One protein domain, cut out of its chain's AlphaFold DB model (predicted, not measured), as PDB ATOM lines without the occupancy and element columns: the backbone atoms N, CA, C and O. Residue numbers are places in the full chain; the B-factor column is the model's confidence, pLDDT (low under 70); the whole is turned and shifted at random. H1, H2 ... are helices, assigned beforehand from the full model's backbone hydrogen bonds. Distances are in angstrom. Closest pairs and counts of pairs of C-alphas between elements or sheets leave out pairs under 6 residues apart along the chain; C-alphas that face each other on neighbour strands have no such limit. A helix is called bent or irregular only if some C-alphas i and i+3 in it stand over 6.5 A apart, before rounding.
ATOM      1  N   TYR A 206     173.963 165.831 203.571       76.12
ATOM      2  CA  TYR A 206     172.941 165.423 202.607       76.12
ATOM      3  C   TYR A 206     172.270 166.629 201.937       76.12
ATOM      4  O   TYR A 206     171.742 167.515 202.608       76.12
ATOM      5  N   SER A 207     172.272 166.644 200.605       77.56
ATOM      6  CA  SER A 207     171.642 167.672 199.779       77.56
ATOM      7  C   SER A 207     171.285 167.073 198.412       77.56
ATOM      8  O   SER A 207     172.104 166.337 197.860       77.56
ATOM      9  N   PRO A 208     170.125 167.412 197.819       84.12
ATOM     10  CA  PRO A 208     169.111 168.348 198.315       84.12
ATOM     11  C   PRO A 208     168.216 167.753 199.414       84.12
ATOM     12  O   PRO A 208     167.975 166.554 199.447       84.12
ATOM     13  N   HIS A 209     167.677 168.603 200.293       87.31
ATOM     14  CA  HIS A 209     166.675 168.184 201.281       87.31
ATOM     15  C   HIS A 209     165.297 167.972 200.642       87.31
ATOM     16  O   HIS A 209     164.910 168.705 199.730       87.31
ATOM     17  N   LEU A 210     164.535 167.007 201.160       86.31
ATOM     18  CA  LEU A 210     163.301 166.535 200.515       86.31
ATOM     19  C   LEU A 210     162.028 167.304 200.903       86.31
ATOM     20  O   LEU A 210     160.943 166.989 200.418       86.31
ATOM     21  N   LEU A 211     162.138 168.311 201.771       85.12
ATOM     22  CA  LEU A 211     161.054 169.190 202.230       85.12
ATOM     23  C   LEU A 211     159.815 168.447 202.760       85.12
ATOM     24  O   LEU A 211     158.689 168.932 202.643       85.12
ATOM     25  N   GLY A 212     160.009 167.273 203.361       82.81
ATOM     26  CA  GLY A 212     158.928 166.421 203.857       82.81
ATOM     27  C   GLY A 212     158.603 165.240 202.944       82.81
ATOM     28  O   GLY A 212     157.773 164.414 203.313       82.81
ATOM     29  N   GLY A 213     159.227 165.133 201.769       81.50
ATOM     30  CA  GLY A 213     159.024 164.030 200.832       81.50
ATOM     31  C   GLY A 213     159.334 162.650 201.412       81.50
ATOM     32  O   GLY A 213     158.692 161.680 201.011       81.50
ATOM     33  N   TYR A 214     160.240 162.557 202.391       83.56
ATOM     34  CA  TYR A 214     160.575 161.303 203.059       83.56
ATOM     35  C   TYR A 214     159.525 160.919 204.112       83.56
ATOM     36  O   TYR A 214     158.878 159.877 203.999       83.56
ATOM     37  N   ASN A 215     159.294 161.761 205.128       84.06
ATOM     38  CA  ASN A 215     158.339 161.448 206.203       84.06
ATOM     39  C   ASN A 215     156.873 161.529 205.756       84.06
ATOM     40  O   ASN A 215     156.017 160.851 206.322       84.06
ATOM     41  N   PHE A 216     156.569 162.360 204.760       81.19
ATOM     42  CA  PHE A 216     155.220 162.641 204.275       81.19
ATOM     43  C   PHE A 216     155.058 162.246 202.805       81.19
ATOM     44  O   PHE A 216     154.389 162.936 202.034       81.19
ATOM     45  N   TYR A 217     155.632 161.106 202.417       79.12
ATOM     46  CA  TYR A 217     155.666 160.630 201.030       79.12
ATOM     47  C   TYR A 217     154.295 160.593 200.337       79.12
ATOM     48  O   TYR A 217     154.189 160.866 199.145       79.12
ATOM     49  N   ILE A 218     153.215 160.311 201.075       77.12
ATOM     50  CA  ILE A 218     151.849 160.338 200.528       77.12
ATOM     51  C   ILE A 218     151.418 161.767 200.176       77.12
ATOM     52  O   ILE A 218     150.794 161.961 199.137       77.12
ATOM     53  N   ILE A 219     151.759 162.767 200.999       81.19
ATOM     54  CA  ILE A 219     151.506 164.174 200.653       81.19
ATOM     55  C   ILE A 219     152.318 164.543 199.416       81.19
ATOM     56  O   ILE A 219     151.749 165.109 198.490       81.19
ATOM     57  N   ALA A 220     153.604 164.191 199.377       82.25
ATOM     58  CA  ALA A 220     154.460 164.496 198.235       82.25
ATOM     59  C   ALA A 220     153.895 163.914 196.929       82.25
ATOM     60  O   ALA A 220     153.760 164.638 195.949       82.25
ATOM     61  N   ARG A 221     153.427 162.659 196.946       80.25
ATOM     62  CA  ARG A 221     152.744 162.037 195.798       80.25
ATOM     63  C   ARG A 221     151.450 162.751 195.397       80.25
ATOM     64  O   ARG A 221     151.164 162.874 194.210       80.25
ATOM     65  N   ILE A 222     150.651 163.216 196.361       80.44
ATOM     66  CA  ILE A 222     149.432 163.992 196.070       80.44
ATOM     67  C   ILE A 222     149.792 165.342 195.437       80.44
ATOM     68  O   ILE A 222     149.127 165.766 194.495       80.44
ATOM     69  N   VAL A 223     150.831 166.014 195.935       83.19
ATOM     70  CA  VAL A 223     151.318 167.283 195.375       83.19
ATOM     71  C   VAL A 223     151.823 167.076 193.949       83.19
ATOM     72  O   VAL A 223     151.414 167.831 193.070       83.19
ATOM     73  N   ASP A 224     152.607 166.027 193.701       83.31
ATOM     74  CA  ASP A 224     153.063 165.648 192.359       83.31
ATOM     75  C   ASP A 224     151.892 165.423 191.408       83.31
ATOM     76  O   ASP A 224     151.851 165.998 190.324       83.31
ATOM     77  N   PHE A 225     150.874 164.679 191.847       81.38
ATOM     78  CA  PHE A 225     149.679 164.444 191.043       81.38
ATOM     79  C   PHE A 225     148.897 165.732 190.729       81.38
ATOM     80  O   PHE A 225     148.443 165.915 189.602       81.38
ATOM     81  N   ILE A 226     148.715 166.624 191.710       86.62
ATOM     82  CA  ILE A 226     147.915 167.851 191.543       86.62
ATOM     83  C   ILE A 226     148.657 168.905 190.719       86.62
ATOM     84  O   ILE A 226     148.042 169.616 189.926       86.62
ATOM     85  N   THR A 227     149.960 169.053 190.944       90.00
ATOM     86  CA  THR A 227     150.755 170.149 190.375       90.00
ATOM     87  C   THR A 227     151.547 169.739 189.136       90.00
ATOM     88  O   THR A 227     152.066 170.608 188.440       90.00
ATOM     89  N   GLY A 228     151.640 168.437 188.847       85.81
ATOM     90  CA  GLY A 228     152.539 167.897 187.828       85.81
ATOM     91  C   GLY A 228     154.017 167.964 188.229       85.81
ATOM     92  O   GLY A 228     154.877 167.865 187.356       85.81
ATOM     93  N   SER A 229     154.325 168.182 189.515       87.25
ATOM     94  CA  SER A 229     155.698 168.148 190.025       87.25
ATOM     95  C   SER A 229     156.247 166.722 190.114       87.25
ATOM     96  O   SER A 229     155.518 165.742 189.978       87.25
ATOM     97  N   SER A 230     157.552 166.613 190.360       83.69
ATOM     98  CA  SER A 230     158.271 165.350 190.564       83.69
ATOM     99  C   SER A 230     158.988 165.304 191.921       83.69
ATOM    100  O   SER A 230     160.042 164.689 192.046       83.69
ATOM    101  N   LEU A 231     158.441 165.959 192.951       79.38
ATOM    102  CA  LEU A 231     159.036 166.063 194.288       79.38
ATOM    103  C   LEU A 231     159.283 164.691 194.921       79.38
ATOM    104  O   LEU A 231     160.360 164.457 195.464       79.38
ATOM    105  N   PHE A 232     158.312 163.777 194.851       81.56
ATOM    106  CA  PHE A 232     158.469 162.424 195.380       81.56
ATOM    107  C   PHE A 232     159.486 161.627 194.563       81.56
ATOM    108  O   PHE A 232     160.335 160.961 195.149       81.56
ATOM    109  N   GLN A 233     159.418 161.695 193.231       80.00
ATOM    110  CA  GLN A 233     160.319 160.931 192.366       80.00
ATOM    111  C   GLN A 233     161.772 161.408 192.499       80.00
ATOM    112  O   GLN A 233     162.638 160.618 192.862       80.00
ATOM    113  N   VAL A 234     162.024 162.704 192.290       78.56
ATOM    114  CA  VAL A 234     163.354 163.321 192.446       78.56
ATOM    115  C   VAL A 234     163.865 163.127 193.870       78.56
ATOM    116  O   VAL A 234     165.047 162.858 194.080       78.56
ATOM    117  N   GLY A 235     162.976 163.213 194.862       76.94
ATOM    118  CA  GLY A 235     163.340 162.962 196.247       76.94
ATOM    119  C   GLY A 235     163.763 161.518 196.492       76.94
ATOM    120  O   GLY A 235     164.811 161.278 197.075       76.94
ATOM    121  N   SER A 236     163.004 160.546 195.993       76.25
ATOM    122  CA  SER A 236     163.332 159.128 196.149       76.25
ATOM    123  C   SER A 236     164.609 158.729 195.403       76.25
ATOM    124  O   SER A 236     165.337 157.867 195.890       76.25
ATOM    125  N   GLU A 237     164.885 159.338 194.248       80.94
ATOM    126  CA  GLU A 237     166.105 159.115 193.456       80.94
ATOM    127  C   GLU A 237     167.347 159.779 194.076       80.94
ATOM    128  O   GLU A 237     168.465 159.326 193.848       80.94
ATOM    129  N   SER A 238     167.166 160.829 194.883       76.19
ATOM    130  CA  SER A 238     168.259 161.543 195.562       76.19
ATOM    131  C   SER A 238     168.584 161.004 196.957       76.19
ATOM    132  O   SER A 238     169.471 161.532 197.629       76.19
ATOM    133  N   ILE A 239     167.905 159.953 197.430       77.50
ATOM    134  CA  ILE A 239     168.271 159.275 198.680       77.50
ATOM    135  C   ILE A 239     169.584 158.514 198.457       77.50
ATOM    136  O   ILE A 239     169.641 157.588 197.651       77.50
ATOM    137  N   LEU A 240     170.629 158.881 199.208       72.88
ATOM    138  CA  LEU A 240     171.968 158.289 199.083       72.88
ATOM    139  C   LEU A 240     171.977 156.783 199.368       72.88
ATOM    140  O   LEU A 240     172.760 156.048 198.771       72.88
ATOM    141  N   GLN A 241     171.111 156.323 200.273       70.56
ATOM    142  CA  GLN A 241     170.972 154.911 200.608       70.56
ATOM    143  C   GLN A 241     169.504 154.533 200.789       70.56
ATOM    144  O   GLN A 241     168.840 154.913 201.758       70.56
ATOM    145  N   SER A 242     168.990 153.767 199.835       67.19
ATOM    146  CA  SER A 242     167.658 153.181 199.906       67.19
ATOM    147  C   SER A 242     167.649 151.945 200.816       67.19
ATOM    148  O   SER A 242     168.669 151.305 201.052       67.19
ATOM    149  N   GLY A 243     166.479 151.612 201.369       64.81
ATOM    150  CA  GLY A 243     166.306 150.420 202.213       64.81
ATOM    151  C   GLY A 243     166.793 150.555 203.661       64.81
ATOM    152  O   GLY A 243     166.638 149.611 204.433       64.81
ATOM    153  N   VAL A 244     167.316 151.718 204.054       69.50
ATOM    154  CA  VAL A 244     167.726 152.006 205.433       69.50
ATOM    155  C   VAL A 244     166.542 152.533 206.246       69.50
ATOM    156  O   VAL A 244     165.872 153.494 205.857       69.50
ATOM    157  N   TYR A 245     166.294 151.923 207.407       69.00
ATOM    158  CA  TYR A 245     165.356 152.466 208.387       69.00
ATOM    159  C   TYR A 245     166.020 153.612 209.141       69.00
ATOM    160  O   TYR A 245     166.957 153.404 209.907       69.00
ATOM    161  N   LEU A 246     165.519 154.826 208.930       79.62
ATOM    162  CA  LEU A 246     166.031 155.993 209.629       79.62
ATOM    163  C   LEU A 246     165.251 156.256 210.898       79.62
ATOM    164  O   LEU A 246     164.014 156.293 210.905       79.62
ATOM    165  N   THR A 247     166.011 156.525 211.955       87.56
ATOM    166  CA  THR A 247     165.502 157.126 213.184       87.56
ATOM    167  C   THR A 247     164.705 158.387 212.861       87.56
ATOM    168  O   THR A 247     164.892 159.033 211.827       87.56
ATOM    169  N   PHE A 248     163.797 158.773 213.753       88.19
ATOM    170  CA  PHE A 248     162.994 159.973 213.532       88.19
ATOM    171  C   PHE A 248     163.847 161.247 213.337       88.19
ATOM    172  O   PHE A 248     163.551 162.001 212.410       88.19
ATOM    173  N   PRO A 249     164.934 161.482 214.106       88.38
ATOM    174  CA  PRO A 249     165.848 162.591 213.832       88.38
ATOM    175  C   PRO A 249     166.526 162.502 212.460       88.38
ATOM    176  O   PRO A 249     166.576 163.509 211.758       88.38
ATOM    177  N   GLY A 250     166.993 161.316 212.053       87.56
ATOM    178  CA  GLY A 250     167.606 161.116 210.733       87.56
ATOM    179  C   GLY A 250     166.626 161.405 209.595       87.56
ATOM    180  O   GLY A 250     166.947 162.118 208.648       87.56
ATOM    181  N   ALA A 251     165.380 160.952 209.735       88.75
ATOM    182  CA  ALA A 251     164.317 161.228 208.778       88.75
ATOM    183  C   ALA A 251     164.009 162.737 208.670       88.75
ATOM    184  O   ALA A 251     163.826 163.255 207.571       88.75
ATOM    185  N   LEU A 252     163.957 163.460 209.797       90.12
ATOM    186  CA  LEU A 252     163.769 164.918 209.797       90.12
ATOM    187  C   LEU A 252     164.954 165.660 209.166       90.12
ATOM    188  O   LEU A 252     164.748 166.687 208.521       90.12
ATOM    189  N   TYR A 253     166.174 165.152 209.345       89.00
ATOM    190  CA  TYR A 253     167.369 165.713 208.722       89.00
ATOM    191  C   TYR A 253     167.350 165.559 207.193       89.00
ATOM    192  O   TYR A 253     167.639 166.524 206.490       89.00
ATOM    193  N   ILE A 254     166.939 164.403 206.663       87.62
ATOM    194  CA  ILE A 254     166.763 164.229 205.208       87.62
ATOM    195  C   ILE A 254     165.755 165.238 204.649       87.62
ATOM    196  O   ILE A 254     165.994 165.864 203.615       87.62
ATOM    197  N   ASP A 255     164.637 165.427 205.348       88.50
ATOM    198  CA  ASP A 255     163.575 166.311 204.880       88.50
ATOM    199  C   ASP A 255     163.915 167.799 205.001       88.50
ATOM    200  O   ASP A 255     163.559 168.574 204.118       88.50
ATOM    201  N   PHE A 256     164.581 168.231 206.073       91.19
ATOM    202  CA  PHE A 256     164.689 169.662 206.392       91.19
ATOM    203  C   PHE A 256     166.105 170.136 206.749       91.19
ATOM    204  O   PHE A 256     166.294 171.297 207.121       91.19
ATOM    205  N   GLY A 257     167.097 169.255 206.674       89.62
ATOM    206  CA  GLY A 257     168.465 169.523 207.100       89.62
ATOM    207  C   GLY A 257     168.604 169.714 208.604       89.62
ATOM    208  O   GLY A 257     167.677 169.496 209.385       89.62
ATOM    209  N   TYR A 258     169.793 170.144 209.028       88.50
ATOM    210  CA  TYR A 258     170.115 170.297 210.449       88.50
ATOM    211  C   TYR A 258     169.199 171.317 211.144       88.50
ATOM    212  O   TYR A 258     168.521 170.999 212.122       88.50
ATOM    213  N   PHE A 259     169.116 172.536 210.601       90.12
ATOM    214  CA  PHE A 259     168.305 173.605 211.189       90.12
ATOM    215  C   PHE A 259     166.807 173.291 211.146       90.12
ATOM    216  O   PHE A 259     166.111 173.471 212.147       90.12
ATOM    217  N   GLY A 260     166.301 172.792 210.018       91.19
ATOM    218  CA  GLY A 260     164.889 172.448 209.891       91.19
ATOM    219  C   GLY A 260     164.490 171.233 210.735       91.19
ATOM    220  O   GLY A 260     163.394 171.217 211.302       91.19
ATOM    221  N   GLY A 261     165.394 170.266 210.915       90.19
ATOM    222  CA  GLY A 261     165.221 169.151 211.845       90.19
ATOM    223  C   GLY A 261     165.131 169.615 213.301       90.19
ATOM    224  O   GLY A 261     164.203 169.215 214.009       90.19
ATOM    225  N   LEU A 262     166.015 170.525 213.734       91.06
ATOM    226  CA  LEU A 262     165.964 171.122 215.076       91.06
ATOM    227  C   LEU A 262     164.662 171.893 215.319       91.06
ATOM    228  O   LEU A 262     164.025 171.709 216.357       91.06
ATOM    229  N   ILE A 263     164.234 172.719 214.356       94.31
ATOM    230  CA  ILE A 263     162.964 173.457 214.442       94.31
ATOM    231  C   ILE A 263     161.786 172.481 214.539       94.31
ATOM    232  O   ILE A 263     160.933 172.634 215.413       94.31
ATOM    233  N   SER A 264     161.753 171.448 213.694       90.94
ATOM    234  CA  SER A 264     160.694 170.432 213.712       90.94
ATOM    235  C   SER A 264     160.644 169.690 215.049       90.94
ATOM    236  O   SER A 264     159.571 169.539 215.636       90.94
ATOM    237  N   GLY A 265     161.803 169.289 215.578       90.88
ATOM    238  CA  GLY A 265     161.919 168.666 216.894       90.88
ATOM    239  C   GLY A 265     161.427 169.579 218.018       90.88
ATOM    240  O   GLY A 265     160.652 169.137 218.868       90.88
ATOM    241  N   ALA A 266     161.794 170.863 217.990       93.44
ATOM    242  CA  ALA A 266     161.330 171.852 218.959       93.44
ATOM    243  C   ALA A 266     159.805 172.035 218.903       93.44
ATOM    244  O   ALA A 266     159.148 172.015 219.943       93.44
ATOM    245  N   VAL A 267     159.217 172.143 217.706       93.19
ATOM    246  CA  VAL A 267     157.760 172.256 217.524       93.19
ATOM    247  C   VAL A 267     157.038 171.022 218.070       93.19
ATOM    248  O   VAL A 267     156.070 171.160 218.821       93.19
ATOM    249  N   ILE A 268     157.522 169.817 217.754       90.44
ATOM    250  CA  ILE A 268     156.942 168.563 218.255       90.44
ATOM    251  C   ILE A 268     157.073 168.476 219.778       90.44
ATOM    252  O   ILE A 268     156.107 168.116 220.453       90.44
ATOM    253  N   GLY A 269     158.230 168.844 220.333       91.38
ATOM    254  CA  GLY A 269     158.478 168.868 221.773       91.38
ATOM    255  C   GLY A 269     157.577 169.858 222.513       91.38
ATOM    256  O   GLY A 269     156.959 169.494 223.514       91.38
ATOM    257  N   LEU A 270     157.421 171.078 221.992       94.38
ATOM    258  CA  LEU A 270     156.503 172.085 222.535       94.38
ATOM    259  C   LEU A 270     155.051 171.605 222.474       94.38
ATOM    260  O   LEU A 270     154.315 171.736 223.455       94.38
ATOM    261  N   PHE A 271     154.640 171.002 221.356       91.38
ATOM    262  CA  PHE A 271     153.293 170.456 221.214       91.38
ATOM    263  C   PHE A 271     153.043 169.292 222.185       91.38
ATOM    264  O   PHE A 271     151.997 169.240 222.837       91.38
ATOM    265  N   PHE A 272     154.023 168.402 222.363       90.12
ATOM    266  CA  PHE A 272     153.960 167.323 223.345       90.12
ATOM    267  C   PHE A 272     153.893 167.852 224.782       90.12
ATOM    268  O   PHE A 272     153.048 167.411 225.567       90.12
ATOM    269  N   GLY A 273     154.722 168.843 225.122       89.00
ATOM    270  CA  GLY A 273     154.717 169.509 226.423       89.00
ATOM    271  C   GLY A 273     153.375 170.182 226.718       89.00
ATOM    272  O   GLY A 273     152.806 169.993 227.798       89.00
ATOM    273  N   TYR A 274     152.800 170.872 225.730       91.00
ATOM    274  CA  TYR A 274     151.459 171.443 225.824       91.00
ATOM    275  C   TYR A 274     150.401 170.370 226.123       91.00
ATOM    276  O   TYR A 274     149.658 170.503 227.100       91.00
ATOM    277  N   LEU A 275     150.352 169.279 225.351       88.88
ATOM    278  CA  LEU A 275     149.378 168.199 225.561       88.88
ATOM    279  C   LEU A 275     149.552 167.517 226.923       88.88
ATOM    280  O   LEU A 275     148.563 167.207 227.591       88.88
ATOM    281  N   THR A 276     150.800 167.345 227.361       86.69
ATOM    282  CA  THR A 276     151.136 166.789 228.675       86.69
ATOM    283  C   THR A 276     150.616 167.690 229.794       86.69
ATOM    284  O   THR A 276     149.942 167.220 230.707       86.69
ATOM    285  N   SER A 277     150.822 169.007 229.695       85.31
ATOM    286  CA  SER A 277     150.329 169.969 230.695       85.31
ATOM    287  C   SER A 277     148.800 169.975 230.835       85.31
ATOM    288  O   SER A 277     148.260 170.341 231.880       85.31
ATOM    289  N   LYS A 278     148.077 169.544 229.791       82.25
ATOM    290  CA  LYS A 278     146.610 169.499 229.756       82.25
ATOM    291  C   LYS A 278     146.022 168.114 230.043       82.25
ATOM    292  O   LYS A 278     144.796 168.011 230.086       82.25
ATOM    293  N   LEU A 279     146.845 167.087 230.301       78.62
ATOM    294  CA  LEU A 279     146.450 165.672 230.459       78.62
ATOM    295  C   LEU A 279     145.172 165.455 231.290       78.62
ATOM    296  O   LEU A 279     144.315 164.658 230.901       78.62
ATOM    297  N   GLY A 280     145.023 166.184 232.403       69.06
ATOM    298  CA  GLY A 280     143.872 166.077 233.310       69.06
ATOM    299  C   GLY A 280     142.530 166.523 232.714       69.06
ATOM    300  O   GLY A 280     141.506 165.930 233.036       69.06
ATOM    301  N   ASN A 281     142.539 167.492 231.793       77.06
ATOM    302  CA  ASN A 281     141.345 168.088 231.174       77.06
ATOM    303  C   ASN A 281     141.324 167.905 229.644       77.06
ATOM    304  O   ASN A 281     140.664 168.649 228.914       77.06
ATOM    305  N   CYS A 282     142.066 166.921 229.128       78.12
ATOM    306  CA  CYS A 282     142.181 166.680 227.695       78.12
ATOM    307  C   CYS A 282     140.860 166.195 227.077       78.12
ATOM    308  O   CYS A 282     140.232 165.242 227.550       78.12
ATOM    309  N   THR A 283     140.480 166.801 225.950       88.31
ATOM    310  CA  THR A 283     139.451 166.263 225.050       88.31
ATOM    311  C   THR A 283     139.905 164.914 224.488       88.31
ATOM    312  O   THR A 283     141.098 164.612 224.498       88.31
ATOM    313  N   ILE A 284     138.985 164.099 223.955       89.19
ATOM    314  CA  ILE A 284     139.362 162.833 223.295       89.19
ATOM    315  C   ILE A 284     140.419 163.090 222.211       89.19
ATOM    316  O   ILE A 284     141.421 162.386 222.172       89.19
ATOM    317  N   SER A 285     140.264 164.146 221.406       90.00
ATOM    318  CA  SER A 285     141.245 164.535 220.386       90.00
ATOM    319  C   SER A 285     142.636 164.812 220.968       90.00
ATOM    320  O   SER A 285     143.615 164.289 220.445       90.00
ATOM    321  N   HIS A 286     142.746 165.548 222.081       90.75
ATOM    322  CA  HIS A 286     144.041 165.764 222.742       90.75
ATOM    323  C   HIS A 286     144.648 164.461 223.275       90.75
ATOM    324  O   HIS A 286     145.858 164.278 223.190       90.75
ATOM    325  N   LYS A 287     143.825 163.542 223.796       92.31
ATOM    326  CA  LYS A 287     144.297 162.229 224.267       92.31
ATOM    327  C   LYS A 287     144.863 161.393 223.119       92.31
ATOM    328  O   LYS A 287     145.920 160.798 223.281       92.31
ATOM    329  N   LEU A 288     144.192 161.394 221.964       94.56
ATOM    330  CA  LEU A 288     144.651 160.702 220.758       94.56
ATOM    331  C   LEU A 288     145.981 161.279 220.246       94.56
ATOM    332  O   LEU A 288     146.924 160.526 220.020       94.56
ATOM    333  N   TRP A 289     146.090 162.609 220.141       94.69
ATOM    334  CA  TRP A 289     147.340 163.275 219.755       94.69
ATOM    335  C   TRP A 289     148.484 163.000 220.727       94.69
ATOM    336  O   TRP A 289     149.588 162.677 220.295       94.69
ATOM    337  N   PHE A 290     148.216 163.075 222.033       94.69
ATOM    338  CA  PHE A 290     149.209 162.767 223.058       94.69
ATOM    339  C   PHE A 290     149.744 161.343 222.886       94.69
ATOM    340  O   PHE A 290     150.955 161.141 222.858       94.69
ATOM    341  N   THR A 291     148.852 160.359 222.727       95.50
ATOM    342  CA  THR A 291     149.261 158.968 222.514       95.50
ATOM    343  C   THR A 291     150.069 158.815 221.233       95.50
ATOM    344  O   THR A 291     151.095 158.146 221.259       95.50
ATOM    345  N   PHE A 292     149.649 159.440 220.131       95.62
ATOM    346  CA  PHE A 292     150.369 159.353 218.862       95.62
ATOM    347  C   PHE A 292     151.807 159.863 218.984       95.62
ATOM    348  O   PHE A 292     152.744 159.173 218.588       95.62
ATOM    349  N   ILE A 293     151.991 161.035 219.595       94.06
ATOM    350  CA  ILE A 293     153.320 161.626 219.775       94.06
ATOM    351  C   ILE A 293     154.158 160.796 220.747       94.06
ATOM    352  O   ILE A 293     155.333 160.577 220.482       94.06
ATOM    353  N   ALA A 294     153.562 160.265 221.820       94.69
ATOM    354  CA  ALA A 294     154.260 159.372 222.741       94.69
ATOM    355  C   ALA A 294     154.749 158.089 222.044       94.69
ATOM    356  O   ALA A 294     155.888 157.681 222.253       94.69
ATOM    357  N   VAL A 295     153.929 157.477 221.179       95.12
ATOM    358  CA  VAL A 295     154.353 156.334 220.349       95.12
ATOM    359  C   VAL A 295     155.504 156.737 219.430       95.12
ATOM    360  O   VAL A 295     156.502 156.024 219.376       95.12
ATOM    361  N   ASN A 296     155.392 157.879 218.746       92.44
ATOM    362  CA  ASN A 296     156.448 158.359 217.858       92.44
ATOM    363  C   ASN A 296     157.762 158.603 218.621       92.44
ATOM    364  O   ASN A 296     158.818 158.197 218.160       92.44
ATOM    365  N   MET A 297     157.707 159.179 219.825       91.56
ATOM    366  CA  MET A 297     158.886 159.379 220.672       91.56
ATOM    367  C   MET A 297     159.516 158.061 221.136       91.56
ATOM    368  O   MET A 297     160.737 157.942 221.112       91.56
ATOM    369  N   LEU A 298     158.718 157.058 221.513       92.69
ATOM    370  CA  LEU A 298     159.239 155.751 221.940       92.69
ATOM    371  C   LEU A 298     159.906 154.974 220.799       92.69
ATOM    372  O   LEU A 298     160.912 154.311 221.027       92.69
ATOM    373  N   PHE A 299     159.363 155.061 219.583       90.00
ATOM    374  CA  PHE A 299     159.958 154.436 218.400       90.00
ATOM    375  C   PHE A 299     161.030 155.298 217.728       90.00
ATOM    376  O   PHE A 299     161.788 154.766 216.924       90.00
ATOM    377  N   SER A 300     161.132 156.585 218.080       88.25
ATOM    378  CA  SER A 300     162.055 157.542 217.457       88.25
ATOM    379  C   SER A 300     163.505 157.066 217.320       88.25
ATOM    380  O   SER A 300     164.085 157.367 216.275       88.25
ATOM    381  N   PRO A 301     164.091 156.304 218.271       84.62
ATOM    382  CA  PRO A 301     165.466 155.829 218.139       84.62
ATOM    383  C   PRO A 301     165.625 154.656 217.164       84.62
ATOM    384  O   PRO A 301     166.745 154.292 216.844       84.62
ATOM    385  N   ILE A 302     164.525 154.040 216.722       84.00
ATOM    386  CA  ILE A 302     164.529 152.873 215.831       84.00
ATOM    387  C   ILE A 302     164.048 153.280 214.439       84.00
ATOM    388  O   ILE A 302     164.684 152.964 213.446       84.00
ATOM    389  N   TYR A 303     162.916 153.982 214.344       85.69
ATOM    390  CA  TYR A 303     162.410 154.488 213.071       85.69
ATOM    391  C   TYR A 303     161.415 155.641 213.243       85.69
ATOM    392  O   TYR A 303     160.771 155.795 214.283       85.69
ATOM    393  N   SER A 304     161.220 156.426 212.181       88.56
ATOM    394  CA  SER A 304     160.112 157.385 212.095       88.56
ATOM    395  C   SER A 304     158.758 156.673 211.982       88.56
ATOM    396  O   SER A 304     158.454 156.056 210.962       88.56
ATOM    397  N   VAL A 305     157.898 156.783 213.004       91.00
ATOM    398  CA  VAL A 305     156.524 156.243 212.931       91.00
ATOM    399  C   VAL A 305     155.715 156.971 211.864       91.00
ATOM    400  O   VAL A 305     154.939 156.340 211.156       91.00
ATOM    401  N   ILE A 306     155.904 158.286 211.725       87.56
ATOM    402  CA  ILE A 306     155.197 159.105 210.729       87.56
ATOM    403  C   ILE A 306     155.556 158.662 209.307       87.56
ATOM    404  O   ILE A 306     154.654 158.553 208.482       87.56
ATOM    405  N   GLY A 307     156.827 158.336 209.053       81.31
ATOM    406  CA  GLY A 307     157.289 157.834 207.755       81.31
ATOM    407  C   GLY A 307     156.763 156.437 207.402       81.31
ATOM    408  O   GLY A 307     156.839 156.018 206.251       81.31
ATOM    409  N   MET A 308     156.186 155.707 208.361       84.38
ATOM    410  CA  MET A 308     155.557 154.412 208.109       84.38
ATOM    411  C   MET A 308     154.107 154.599 207.656       84.38
ATOM    412  O   MET A 308     153.339 155.328 208.284       84.38
ATOM    413  N   ALA A 309     153.685 153.833 206.646       82.06
ATOM    414  CA  ALA A 309     152.321 153.808 206.104       82.06
ATOM    415  C   ALA A 309     151.211 153.850 207.182       82.06
ATOM    416  O   ALA A 309     150.265 154.638 207.100       82.06
ATOM    417  N   ASN A 310     151.352 153.034 208.233       88.44
ATOM    418  CA  ASN A 310     150.390 152.970 209.332       88.44
ATOM    419  C   ASN A 310     150.414 154.194 210.253       88.44
ATOM    420  O   ASN A 310     149.354 154.659 210.675       88.44
ATOM    421  N   GLY A 311     151.598 154.723 210.565       90.75
ATOM    422  CA  GLY A 311     151.715 155.908 211.407       90.75
ATOM    423  C   GLY A 311     151.237 157.165 210.687       90.75
ATOM    424  O   GLY A 311     150.513 157.955 211.291       90.75
ATOM    425  N   TRP A 312     151.516 157.296 209.385       88.19
ATOM    426  CA  TRP A 312     150.917 158.330 208.538       88.19
ATOM    427  C   TRP A 312     149.386 158.239 208.514       88.19
ATOM    428  O   TRP A 312     148.688 159.218 208.781       88.19
ATOM    429  N   SER A 313     148.841 157.047 208.252       91.31
ATOM    430  CA  SER A 313     147.394 156.811 208.281       91.31
ATOM    431  C   SER A 313     146.781 157.229 209.621       91.31
ATOM    432  O   SER A 313     145.793 157.967 209.666       91.31
ATOM    433  N   LEU A 314     147.398 156.815 210.728       94.19
ATOM    434  CA  LEU A 314     146.948 157.160 212.070       94.19
ATOM    435  C   LEU A 314     146.982 158.677 212.312       94.19
ATOM    436  O   LEU A 314     146.000 159.226 212.813       94.19
ATOM    437  N   PHE A 315     148.053 159.362 211.900       93.38
ATOM    438  CA  PHE A 315     148.172 160.822 211.957       93.38
ATOM    439  C   PHE A 315     147.015 161.520 211.229       93.38
ATOM    440  O   PHE A 315     146.337 162.378 211.808       93.38
ATOM    441  N   VAL A 316     146.726 161.122 209.984       91.94
ATOM    442  CA  VAL A 316     145.647 161.727 209.188       91.94
ATOM    443  C   VAL A 316     144.281 161.472 209.821       91.94
ATOM    444  O   VAL A 316     143.465 162.387 209.941       91.94
ATOM    445  N   LEU A 317     144.021 160.251 210.283       94.31
ATOM    446  CA  LEU A 317     142.735 159.899 210.883       94.31
ATOM    447  C   LEU A 317     142.498 160.611 212.224       94.31
ATOM    448  O   LEU A 317     141.370 161.025 212.511       94.31
ATOM    449  N   ILE A 318     143.542 160.799 213.039       95.12
ATOM    450  CA  ILE A 318     143.473 161.607 214.268       95.12
ATOM    451  C   ILE A 318     143.209 163.076 213.921       95.12
ATOM    452  O   ILE A 318     142.351 163.708 214.548       95.12
ATOM    453  N   THR A 319     143.887 163.606 212.902       92.69
ATOM    454  CA  THR A 319     143.674 164.967 212.391       92.69
ATOM    455  C   THR A 319     142.222 165.166 211.958       92.69
ATOM    456  O   THR A 319     141.538 166.061 212.458       92.69
ATOM    457  N   PHE A 320     141.699 164.270 211.121       92.31
ATOM    458  CA  PHE A 320     140.307 164.283 210.675       92.31
ATOM    459  C   PHE A 320     139.321 164.207 211.850       92.31
ATOM    460  O   PHE A 320     138.389 165.007 211.948       92.31
ATOM    461  N   THR A 321     139.567 163.305 212.805       91.12
ATOM    462  CA  THR A 321     138.753 163.173 214.026       91.12
ATOM    463  C   THR A 321     138.773 164.458 214.864       91.12
ATOM    464  O   THR A 321     137.759 164.836 215.452       91.12
ATOM    465  N   THR A 322     139.908 165.158 214.907       90.44
ATOM    466  CA  THR A 322     140.064 166.442 215.605       90.44
ATOM    467  C   THR A 322     139.269 167.553 214.924       90.44
ATOM    468  O   THR A 322     138.539 168.281 215.592       90.44
ATOM    469  N   PHE A 323     139.317 167.655 213.596       88.44
ATOM    470  CA  PHE A 323     138.509 168.638 212.871       88.44
ATOM    471  C   PHE A 323     137.005 168.405 213.041       88.44
ATOM    472  O   PHE A 323     136.249 169.355 213.272       88.44
ATOM    473  N   LEU A 324     136.566 167.145 212.995       86.06
ATOM    474  CA  LEU A 324     135.168 166.799 213.252       86.06
ATOM    475  C   LEU A 324     134.734 167.178 214.675       86.06
ATOM    476  O   LEU A 324     133.628 167.690 214.853       86.06
ATOM    477  N   SER A 325     135.595 166.983 215.679       81.25
ATOM    478  CA  SER A 325     135.259 167.305 217.071       81.25
ATOM    479  C   SER A 325     135.146 168.814 217.327       81.25
ATOM    480  O   SER A 325     134.292 169.234 218.110       81.25
ATOM    481  N   ILE A 326     135.933 169.640 216.628       76.94
ATOM    482  CA  ILE A 326     135.835 171.109 216.686       76.94
ATOM    483  C   ILE A 326     134.514 171.596 216.077       76.94
ATOM    484  O   ILE A 326     133.862 172.477 216.639       76.94
ATOM    485  N   ARG A 327     134.097 171.026 214.939       60.16
ATOM    486  CA  ARG A 327     132.894 171.468 214.213       60.16
ATOM    487  C   ARG A 327     131.602 171.199 214.984       60.16
ATOM    488  O   ARG A 327     130.676 172.000 214.896       60.16
ATOM    489  N   ILE A 328     131.549 170.098 215.731       59.25
ATOM    490  CA  ILE A 328     130.379 169.736 216.542       59.25
ATOM    491  C   ILE A 328     130.209 170.719 217.712       59.25
ATOM    492  O   ILE A 328     129.105 171.189 217.936       59.25
ATOM    493  N   ARG A 329     131.302 171.140 218.365       55.81
ATOM    494  CA  ARG A 329     131.259 172.092 219.494       55.81
ATOM    495  C   ARG A 329     130.802 173.510 219.152       55.81
ATOM    496  O   ARG A 329     130.499 174.257 220.065       55.81
ATOM    497  N   LYS A 330     130.819 173.911 217.878       48.84
ATOM    498  CA  LYS A 330     130.341 175.238 217.446       48.84
ATOM    499  C   LYS A 330     128.830 175.278 217.168       48.84
ATOM    500  O   LYS A 330     128.332 176.327 216.777       48.84
ATOM    501  N   ARG A 331     128.135 174.137 217.247       44.34
ATOM    502  CA  ARG A 331     126.690 174.020 216.983       44.34
ATOM    503  C   ARG A 331     125.843 173.842 218.245       44.34
ATOM    504  O   ARG A 331     124.623 173.811 218.114       44.34
ATOM    505  N   ASP A 332     126.495 173.756 219.396       42.03
ATOM    506  CA  ASP A 332     125.903 173.912 220.725       42.03
ATOM    507  C   ASP A 332     126.235 175.326 221.221       42.03
ATOM    508  O   ASP A 332     125.409 175.900 221.963       42.03
TER     509      ASP A 332
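What this domain is: This is residues 206 to 332 of the 332 residues of the protein "Oligosaccharide repeat unit polymerase" of Vibrio pectenicida (UniProt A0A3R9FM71). Helices joined one after another make an only just elongated body: the long arm H3b packs with its later part, residues 268 to 276, on H4 at a steep angle, and H5 folds back from H4 as the other side of a helical hairpin. At one end of the body, H1 and H2 form a small pair of their own, with H1 near H5, while the last residues, 327 to 332, stick out. The printed part has 127 residues with five named helices, in the order H1, H2, H3, H4, H5, and no named strand; the class is all helix. The whole is only just compact, close to loose, with a radius of gyration of the C-alphas of 16.2 A, and only just elongated, spanning 50 by 33 by 24 A.

Where its parts are: H3, residues 248 to 277, was assigned by its hydrogen bonds as one helix but is bent: C-alphas 255 and 258 are 9.5 A apart. Its arms are H3a, residues 248 to 255, 10.7 A long, and H3b, residues 258 to 277, 28.3 A long, starting at C-alpha 258 (170.115, 170.297, 210.449). H4, residues 284 to 299, is 22.8 A long. H5, residues 309 to 329, is 30.9 A long and ends at C-alpha 329 (131.259, 172.092, 219.494). H1, residues 217 to 227, is 15.1 A long and begins at C-alpha 217 (155.666, 160.630, 201.030). H2, residues 231 to 237, is 9.9 A long.

How they stand to each other: The helix packing is mostly crossed, with 1 of 4 touching pairs at a shallow tilt. H3b touches H3a with residues 260 to 265 alone, at a steep tilt of 45 degrees; the closest C-alphas, of Leu 252 and Gly 261, are 4.9 A apart. H3b touches H4 with residues 268 to 276 alone, opposite ways at a steep tilt of 47 degrees; the closest C-alphas, of Leu 275 and Phe 290, are 6.0 A apart. H4 touches H5 with residues 285 to 292 alone, and the two are a hairpin at a shallow tilt of 20 degrees; the C-alphas of Ser 285 and Thr 322 come closest, at 5.3 A. H1 touches H2, opposite ways at a steep tilt of 55 degrees, with the closest C-alphas, of Ala 220 and Phe 232, 5.3 A apart. H1 and H5 are near each other, with 6 pairs of C-alphas within 10 A. H2 is apart from H3a, H3b, H4 and H5. In H1, H2, H3a, H3b and H4 every O i to N i+4 pair is within hydrogen-bond range; in H5, 16 of 17 are.

The domain as a whole: The C-alphas farthest apart, of Leu 240 and Asp 332, are 53.2 A apart. The printed part has no cut and ends at the chain's last residue, 332. The link from H1 to H2 is tight and the other three are short. Mean pLDDT of the printed part is 84.4; residues 242 to 245, 280 and 327 to 332 are under 70.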